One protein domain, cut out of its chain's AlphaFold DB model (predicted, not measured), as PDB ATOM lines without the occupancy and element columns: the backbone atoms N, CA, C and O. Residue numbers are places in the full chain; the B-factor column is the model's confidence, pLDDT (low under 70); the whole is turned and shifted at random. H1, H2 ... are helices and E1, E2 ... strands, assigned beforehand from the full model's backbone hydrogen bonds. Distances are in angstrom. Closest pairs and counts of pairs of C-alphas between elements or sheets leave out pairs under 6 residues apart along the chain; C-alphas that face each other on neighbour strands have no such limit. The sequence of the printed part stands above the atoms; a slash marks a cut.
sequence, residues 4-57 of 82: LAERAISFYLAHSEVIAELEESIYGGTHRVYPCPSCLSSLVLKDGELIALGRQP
ATOM      1  N   LEU A   4     -48.377 -54.177 -25.679       92.50
ATOM      2  CA  LEU A   4     -48.079 -53.093 -24.744       92.50
ATOM      3  C   LEU A   4     -47.264 -51.973 -25.404       92.50
ATOM      4  O   LEU A   4     -47.591 -50.802 -25.224       92.50
ATOM      5  N   ALA A   5     -46.240 -52.323 -26.189       93.56
ATOM      6  CA  ALA A   5     -45.399 -51.342 -26.870       93.56
ATOM      7  C   ALA A   5     -46.211 -50.520 -27.880       93.56
ATOM      8  O   ALA A   5     -46.091 -49.300 -27.923       93.56
ATOM      9  N   GLU A   6     -47.094 -51.169 -28.640       93.19
ATOM     10  CA  GLU A   6     -47.967 -50.491 -29.606       93.19
ATOM     11  C   GLU A   6     -48.903 -49.473 -28.934       93.19
ATOM     12  O   GLU A   6     -49.039 -48.339 -29.400       93.19
ATOM     13  N   ARG A   7     -49.505 -49.846 -27.798       92.44
ATOM     14  CA  ARG A   7     -50.379 -48.952 -27.027       92.44
ATOM     15  C   ARG A   7     -49.615 -47.786 -26.415       92.44
ATOM     16  O   ARG A   7     -50.116 -46.668 -26.452       92.44
ATOM     17  N   ALA A   8     -48.415 -48.032 -25.896       91.56
ATOM     18  CA  ALA A   8     -47.567 -46.981 -25.341       91.56
ATOM     19  C   ALA A   8     -47.162 -45.959 -26.413       91.56
ATOM     20  O   ALA A   8     -47.296 -44.758 -26.194       91.56
ATOM     21  N   ILE A   9     -46.745 -46.427 -27.594       92.88
ATOM     22  CA  ILE A   9     -46.379 -45.558 -28.721       92.88
ATOM     23  C   ILE A   9     -47.589 -44.746 -29.189       92.88
ATOM     24  O   ILE A   9     -47.499 -43.529 -29.326       92.88
ATOM     25  N   SER A  10     -48.736 -45.401 -29.386       94.62
ATOM     26  CA  SER A  10     -49.969 -44.722 -29.812       94.62
ATOM     27  C   SER A  10     -50.402 -43.650 -28.810       94.62
ATOM     28  O   SER A  10     -50.807 -42.560 -29.205       94.62
ATOM     29  N   PHE A  11     -50.280 -43.939 -27.512       93.38
ATOM     30  CA  PHE A  11     -50.586 -42.987 -26.451       93.38
ATOM     31  C   PHE A  11     -49.644 -41.778 -26.477       93.38
ATOM     32  O   PHE A  11     -50.131 -40.651 -26.425       93.38
ATOM     33  N   TYR A  12     -48.331 -42.006 -26.610       91.88
ATOM     34  CA  TYR A  12     -47.328 -40.939 -26.643       91.88
ATOM     35  C   TYR A  12     -47.532 -40.002 -27.837       91.88
ATOM     36  O   TYR A  12     -47.485 -38.785 -27.692       91.88
ATOM     37  N   LEU A  13     -47.830 -40.563 -29.012       93.50
ATOM     38  CA  LEU A  13     -48.091 -39.779 -30.220       93.50
ATOM     39  C   LEU A  13     -49.399 -38.983 -30.142       93.50
ATOM     40  O   LEU A  13     -49.468 -37.876 -30.665       93.50
ATOM     41  N   ALA A  14     -50.433 -39.530 -29.502       95.88
ATOM     42  CA  ALA A  14     -51.729 -38.863 -29.384       95.88
ATOM     43  C   ALA A  14     -51.762 -37.762 -28.308       95.88
ATOM     44  O   ALA A  14     -52.639 -36.904 -28.356       95.88
ATOM     45  N   HIS A  15     -50.835 -37.783 -27.345       92.94
ATOM     46  CA  HIS A  15     -50.843 -36.885 -26.181       92.94
ATOM     47  C   HIS A  15     -49.469 -36.246 -25.935       92.94
ATOM     48  O   HIS A  15     -49.069 -36.048 -24.788       92.94
ATOM     49  N   SER A  16     -48.735 -35.927 -27.004       85.88
ATOM     50  CA  SER A  16     -47.362 -35.416 -26.917       85.88
ATOM     51  C   SER A  16     -47.243 -34.118 -26.117       85.88
ATOM     52  O   SER A  16     -46.260 -33.932 -25.414       85.88
ATOM     53  N   GLU A  17     -48.244 -33.237 -26.186       84.12
ATOM     54  CA  GLU A  17     -48.264 -31.965 -25.447       84.12
ATOM     55  C   GLU A  17     -48.363 -32.193 -23.934       84.12
ATOM     56  O   GLU A  17     -47.570 -31.662 -23.165       84.12
ATOM     57  N   VAL A  18     -49.271 -33.079 -23.512       85.00
ATOM     58  CA  VAL A  18     -49.458 -33.432 -22.097       85.00
ATOM     59  C   VAL A  18     -48.212 -34.115 -21.542       85.00
ATOM     60  O   VAL A  18     -47.836 -33.881 -20.398       85.00
ATOM     61  N   ILE A  19     -47.562 -34.963 -22.343       83.44
ATOM     62  CA  ILE A  19     -46.321 -35.612 -21.924       83.44
ATOM     63  C   ILE A  19     -45.164 -34.612 -21.869       83.44
ATOM     64  O   ILE A  19     -44.377 -34.701 -20.938       83.44
ATOM     65  N   ALA A  20     -45.083 -33.637 -22.777       76.44
ATOM     66  CA  ALA A  20     -44.064 -32.590 -22.714       76.44
ATOM     67  C   ALA A  20     -44.189 -31.747 -21.431       76.44
ATOM     68  O   ALA A  20     -43.210 -31.580 -20.709       76.44
ATOM     69  N   GLU A  21     -45.400 -31.309 -21.075       71.06
ATOM     70  CA  GLU A  21     -45.667 -30.597 -19.810       71.06
ATOM     71  C   GLU A  21     -45.367 -31.472 -18.574       71.06
ATOM     72  O   GLU A  21     -44.898 -31.004 -17.528       71.06
ATOM     73  N   LEU A  22     -45.619 -32.778 -18.684       75.75
ATOM     74  CA  LEU A  22     -45.301 -33.750 -17.644       75.75
ATOM     75  C   LEU A  22     -43.786 -33.960 -17.504       75.75
ATOM     76  O   LEU A  22     -43.279 -34.009 -16.392       75.75
ATOM     77  N   GLU A  23     -43.050 -34.055 -18.609       69.00
ATOM     78  CA  GLU A  23     -41.586 -34.163 -18.631       69.00
ATOM     79  C   GLU A  23     -40.926 -32.894 -18.067       69.00
ATOM     80  O   GLU A  23     -39.931 -32.978 -17.344       69.00
ATOM     81  N   GLU A  24     -41.515 -31.723 -18.316       67.56
ATOM     82  CA  GLU A  24     -41.092 -30.455 -17.715       67.56
ATOM     83  C   GLU A  24     -41.324 -30.409 -16.191       67.56
ATOM     84  O   GLU A  24     -40.555 -29.766 -15.473       67.56
ATOM     85  N   SER A  25     -42.338 -31.119 -15.674       63.66
ATOM     86  CA  SER A  25     -42.732 -31.098 -14.254       63.66
ATOM     87  C   SER A  25     -42.236 -32.288 -13.409       63.66
ATOM     88  O   SER A  25     -42.061 -32.131 -12.199       63.66
ATOM     89  N   ILE A  26     -41.966 -33.460 -14.003       63.47
ATOM     90  CA  ILE A  26     -41.657 -34.743 -13.324       63.47
ATOM     91  C   ILE A  26     -40.148 -35.065 -13.262       63.47
ATOM     92  O   ILE A  26     -39.761 -36.212 -13.132       63.47
ATOM     93  N   TYR A  27     -39.267 -34.071 -13.166       51.47
ATOM     94  CA  TYR A  27     -37.817 -34.242 -12.917       51.47
ATOM     95  C   TYR A  27     -36.945 -34.565 -14.147       51.47
ATOM     96  O   TYR A  27     -37.107 -35.573 -14.826       51.47
ATOM     97  N   GLY A  28     -35.892 -33.752 -14.327       53.75
ATOM     98  CA  GLY A  28     -34.704 -34.113 -15.119       53.75
ATOM     99  C   GLY A  28     -33.974 -32.937 -15.775       53.75
ATOM    100  O   GLY A  28     -32.756 -32.982 -15.943       53.75
ATOM    101  N   GLY A  29     -34.683 -31.856 -16.110       53.66
ATOM    102  CA  GLY A  29     -34.113 -30.737 -16.876       53.66
ATOM    103  C   GLY A  29     -33.181 -29.803 -16.094       53.66
ATOM    104  O   GLY A  29     -32.336 -29.143 -16.692       53.66
ATOM    105  N   THR A  30     -33.283 -29.763 -14.763       54.88
ATOM    106  CA  THR A  30     -32.545 -28.804 -13.917       54.88
ATOM    107  C   THR A  30     -31.040 -29.065 -13.834       54.88
ATOM    108  O   THR A  30     -30.288 -28.172 -13.455       54.88
ATOM    109  N   HIS A  31     -30.583 -30.266 -14.201       60.75
ATOM    110  CA  HIS A  31     -29.172 -30.663 -14.126       60.75
ATOM    111  C   HIS A  31     -28.518 -30.856 -15.499       60.75
ATOM    112  O   HIS A  31     -27.396 -31.358 -15.582       60.75
ATOM    113  N   ARG A  32     -29.189 -30.467 -16.590       71.94
ATOM    114  CA  ARG A  32     -28.613 -30.597 -17.929       71.94
ATOM    115  C   ARG A  32     -27.561 -29.516 -18.161       71.94
ATOM    116  O   ARG A  32     -27.878 -28.332 -18.254       71.94
ATOM    117  N   VAL A  33     -26.312 -29.957 -18.279       79.19
ATOM    118  CA  VAL A  33     -25.168 -29.102 -18.593       79.19
ATOM    119  C   VAL A  33     -24.920 -29.109 -20.100       79.19
ATOM    120  O   VAL A  33     -24.839 -30.167 -20.721       79.19
ATOM    121  N   TYR A  34     -24.793 -27.926 -20.688       81.06
ATOM    122  CA  TYR A  34     -24.518 -27.705 -22.103       81.06
ATOM    123  C   TYR A  34     -23.113 -27.123 -22.285       81.06
ATOM    124  O   TYR A  34     -22.763 -26.171 -21.588       81.06
ATOM    125  N   PRO A  35     -22.306 -27.619 -23.232       82.62
ATOM    126  CA  PRO A  35     -21.049 -26.973 -23.582       82.62
ATOM    127  C   PRO A  35     -21.307 -25.736 -24.456       82.62
ATOM    128  O   PRO A  35     -22.005 -25.809 -25.468       82.62
ATOM    129  N   CYS A  36     -20.718 -24.594 -24.103       82.00
ATOM    130  CA  CYS A  36     -20.743 -23.407 -24.954       82.00
ATOM    131  C   CYS A  36     -19.794 -23.583 -26.157       82.00
ATOM    132  O   CYS A  36     -18.588 -23.725 -25.945       82.00
ATOM    133  N   PRO A  37     -20.258 -23.503 -27.418       82.38
ATOM    134  CA  PRO A  37     -19.392 -23.698 -28.585       82.38
ATOM    135  C   PRO A  37     -18.369 -22.568 -28.790       82.38
ATOM    136  O   PRO A  37     -17.403 -22.745 -29.524       82.38
ATOM    137  N   SER A  38     -18.562 -21.405 -28.159       86.94
ATOM    138  CA  SER A  38     -17.675 -20.243 -28.318       86.94
ATOM    139  C   SER A  38     -16.535 -20.196 -27.298       86.94
ATOM    140  O   SER A  38     -15.459 -19.701 -27.617       86.94
ATOM    141  N   CYS A  39     -16.759 -20.683 -26.074       85.31
ATOM    142  CA  CYS A  39     -15.784 -20.591 -24.979       85.31
ATOM    143  C   CYS A  39     -15.595 -21.891 -24.183       85.31
ATOM    144  O   CYS A  39     -14.857 -21.890 -23.201       85.31
ATOM    145  N   LEU A  40     -16.244 -22.988 -24.591       80.62
ATOM    146  CA  LEU A  40     -16.167 -24.323 -23.980       80.62
ATOM    147  C   LEU A  40     -16.595 -24.387 -22.504       80.62
ATOM    148  O   LEU A  40     -16.373 -25.392 -21.836       80.62
ATOM    149  N   SER A  41     -17.236 -23.338 -21.983       82.88
ATOM    150  CA  SER A  41     -17.764 -23.338 -20.622       82.88
ATOM    151  C   SER A  41     -19.003 -24.222 -20.507       82.88
ATOM    152  O   SER A  41     -19.866 -24.196 -21.386       82.88
ATOM    153  N   SER A  42     -19.137 -24.910 -19.380       84.56
ATOM    154  CA  SER A  42     -20.372 -25.576 -18.969       84.56
ATOM    155  C   SER A  42     -21.464 -24.542 -18.678       84.56
ATOM    156  O   SER A  42     -21.240 -23.602 -17.919       84.56
ATOM    157  N   LEU A  43     -22.645 -24.697 -19.268       85.94
ATOM    158  CA  LEU A  43     -23.810 -23.824 -19.099       85.94
ATOM    159  C   LEU A  43     -25.011 -24.636 -18.604       85.94
ATOM    160  O   LEU A  43     -25.145 -25.803 -18.956       85.94
ATOM    161  N   VAL A  44     -25.921 -24.022 -17.856       84.12
ATOM    162  CA  VAL A  44     -27.239 -24.595 -17.521       84.12
ATOM    163  C   VAL A  44     -28.346 -23.671 -17.986       84.12
ATOM    164  O   VAL A  44     -28.176 -22.453 -17.983       84.12
ATOM    165  N   LEU A  45     -29.478 -24.256 -18.373       78.94
ATOM    166  CA  LEU A  45     -30.688 -23.503 -18.673       78.94
ATOM    167  C   LEU A  45     -31.491 -23.340 -17.382       78.94
ATOM    168  O   LEU A  45     -31.956 -24.328 -16.811       78.94
ATOM    169  N   LYS A  46     -31.638 -22.103 -16.913       77.25
ATOM    170  CA  LYS A  46     -32.409 -21.771 -15.717       77.25
ATOM    171  C   LYS A  46     -33.298 -20.575 -16.020       77.25
ATOM    172  O   LYS A  46     -32.807 -19.570 -16.517       77.25
ATOM    173  N   ASP A  47     -34.595 -20.704 -15.751       76.69
ATOM    174  CA  ASP A  47     -35.583 -19.641 -15.983       76.69
ATOM    175  C   ASP A  47     -35.571 -19.097 -17.434       76.69
ATOM    176  O   ASP A  47     -35.864 -17.932 -17.682       76.69
ATOM    177  N   GLY A  48     -35.212 -19.945 -18.409       79.12
ATOM    178  CA  GLY A  48     -35.103 -19.578 -19.829       79.12
ATOM    179  C   GLY A  48     -33.774 -18.930 -20.238       79.12
ATOM    180  O   GLY A  48     -33.569 -18.667 -21.422       79.12
ATOM    181  N   GLU A  49     -32.846 -18.725 -19.303       81.31
ATOM    182  CA  GLU A  49     -31.535 -18.129 -19.558       81.31
ATOM    183  C   GLU A  49     -30.399 -19.152 -19.421       81.31
ATOM    184  O   GLU A  49     -30.440 -20.067 -18.595       81.31
ATOM    185  N   LEU A  50     -29.357 -18.991 -20.244       83.56
ATOM    186  CA  LEU A  50     -28.133 -19.785 -20.146       83.56
ATOM    187  C   LEU A  50     -27.173 -19.144 -19.144       83.56
ATOM    188  O   LEU A  50     -26.653 -18.054 -19.379       83.56
ATOM    189  N   ILE A  51     -26.891 -19.851 -18.053       85.06
ATOM    190  CA  ILE A  51     -25.992 -19.391 -16.992       85.06
ATOM    191  C   ILE A  51     -24.724 -20.238 -17.002       85.06
ATOM    192  O   ILE A  51     -24.789 -21.469 -17.013       85.06
ATOM    193  N   ALA A  52     -23.563 -19.581 -16.975       86.00
ATOM    194  CA  ALA A  52     -22.283 -20.270 -16.910       86.00
ATOM    195  C   ALA A  52     -22.058 -20.916 -15.541       86.00
ATOM    196  O   ALA A  52     -22.034 -20.256 -14.501       86.00
ATOM    197  N   LEU A  53     -21.838 -22.222 -15.566       79.00
ATOM    198  CA  LEU A  53     -21.355 -22.991 -14.441       79.00
ATOM    199  C   LEU A  53     -19.838 -22.783 -14.333       79.00
ATOM    200  O   LEU A  53     -19.060 -23.293 -15.137       79.00
ATOM    201  N   GLY A  54     -19.411 -21.984 -13.352       73.75
ATOM    202  CA  GLY A  54     -17.991 -21.835 -13.017       73.75
ATOM    203  C   GLY A  54     -17.393 -23.121 -12.430       73.75
ATOM    204  O   GLY A  54     -18.040 -24.161 -12.369       73.75
ATOM    205  N   ARG A  55     -16.160 -23.055 -11.915       67.56
ATOM    206  CA  ARG A  55     -15.561 -24.168 -11.152       67.56
ATOM    207  C   ARG A  55     -16.184 -24.242  -9.756       67.56
ATOM    208  O   ARG A  55     -15.621 -23.720  -8.797       67.56
ATOM    209  N   GLN A  56     -17.374 -24.825  -9.658       67.44
ATOM    210  CA  GLN A  56     -18.061 -25.049  -8.387       67.44
ATOM    211  C   GLN A  56     -17.887 -26.507  -7.934       67.44
ATOM    212  O   GLN A  56     -17.897 -27.403  -8.778       67.44
ATOM    213  N   PRO A  57     -17.777 -26.767  -6.618       62.34
ATOM    214  CA  PRO A  57     -17.478 -28.091  -6.054       62.34
ATOM    215  C   PRO A  57     -18.576 -29.167  -6.233       62.34
ATOM    216  O   PRO A  57     -18.542 -30.183  -5.552       62.34
TER     217      PRO A  57
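AT A GLANCE: This is residues 4 to 57 of the 82 residues of an uncharacterized protein of Raphidiopsis brookii D9 (UniProt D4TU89). Two short helices, H1 and H2, meet near their ends as an L, and a link with no named helix or strand, residues 26 to 32, joins them to a small sheet of three strands, E1, E2 and E3, at the far end of a drawn-out rod. The helices do not cover the sheet, and its faces are bare of them. The printed part has 54 residues, with two named helices and three named strands in the order H1, H2, E1, E2, E3; the sheet has the order E1, E2, E3, antiparallel throughout, and the class is mixed, helices and strands. The whole is extended, with a radius of gyration of the C-alphas of 16.2 A and spans of 45 by 20 by 19 A.

HOW THE PARTS SIT: H1, residues 4 to 14, and H2, residues 16 to 25, are close but not clearly touching, with the closest C-alphas, those of Tyr 12 and Ile 19, 7.2 A apart. Their lines stand about perpendicular, at 87 degrees. In both helices every O i to N i+4 pair is within hydrogen-bond range. Neither helix is on the sheet formed by E1, residues 33 to 35, E2, residues 42 to 46, and E3, residues 49 to 52. H1 is apart from E1, E2 and E3, and H2 is apart from E2 and E3. The three strands make a meander, each strand the antiparallel neighbour of the one before, with E1 and E3 as edge strands. E1 and E2 form a hairpin, their directions at 131 degrees; N 34 and O 43 are 2.8 A apart, within hydrogen-bond range. E2 and E3 form a second hairpin, at 148 degrees, with N 44 and O 51 within hydrogen-bond range at 2.9 A.

IN THESE COORDINATES: H1 begins at C-alpha 4, at (-48.079, -53.093, -24.744), and spans 15.4 A from first to last C-alpha. H2 spans 14.2 A and ends at C-alpha 25, at (-42.732, -31.098, -14.254). E1 is 6.8 A long, E2 13.0 A and E3 9.9 A, and E3 ends at C-alpha 52, at (-22.283, -20.270, -16.910).

THE WHOLE: The two C-alphas farthest apart are those of Leu 4 and Cys 39, at 45.8 A. Residues 4 to 10, 13 to 18 and 21 to 28 stand free. The printed part has no cut. The links H1 to H2 and E2 to E3 are tight, those from H2 to E1 and from E1 to E2 are short, and no link is long. The mean pLDDT of the printed part is 79.4, and residues 23 to 31 and 55 to 57 are under 70.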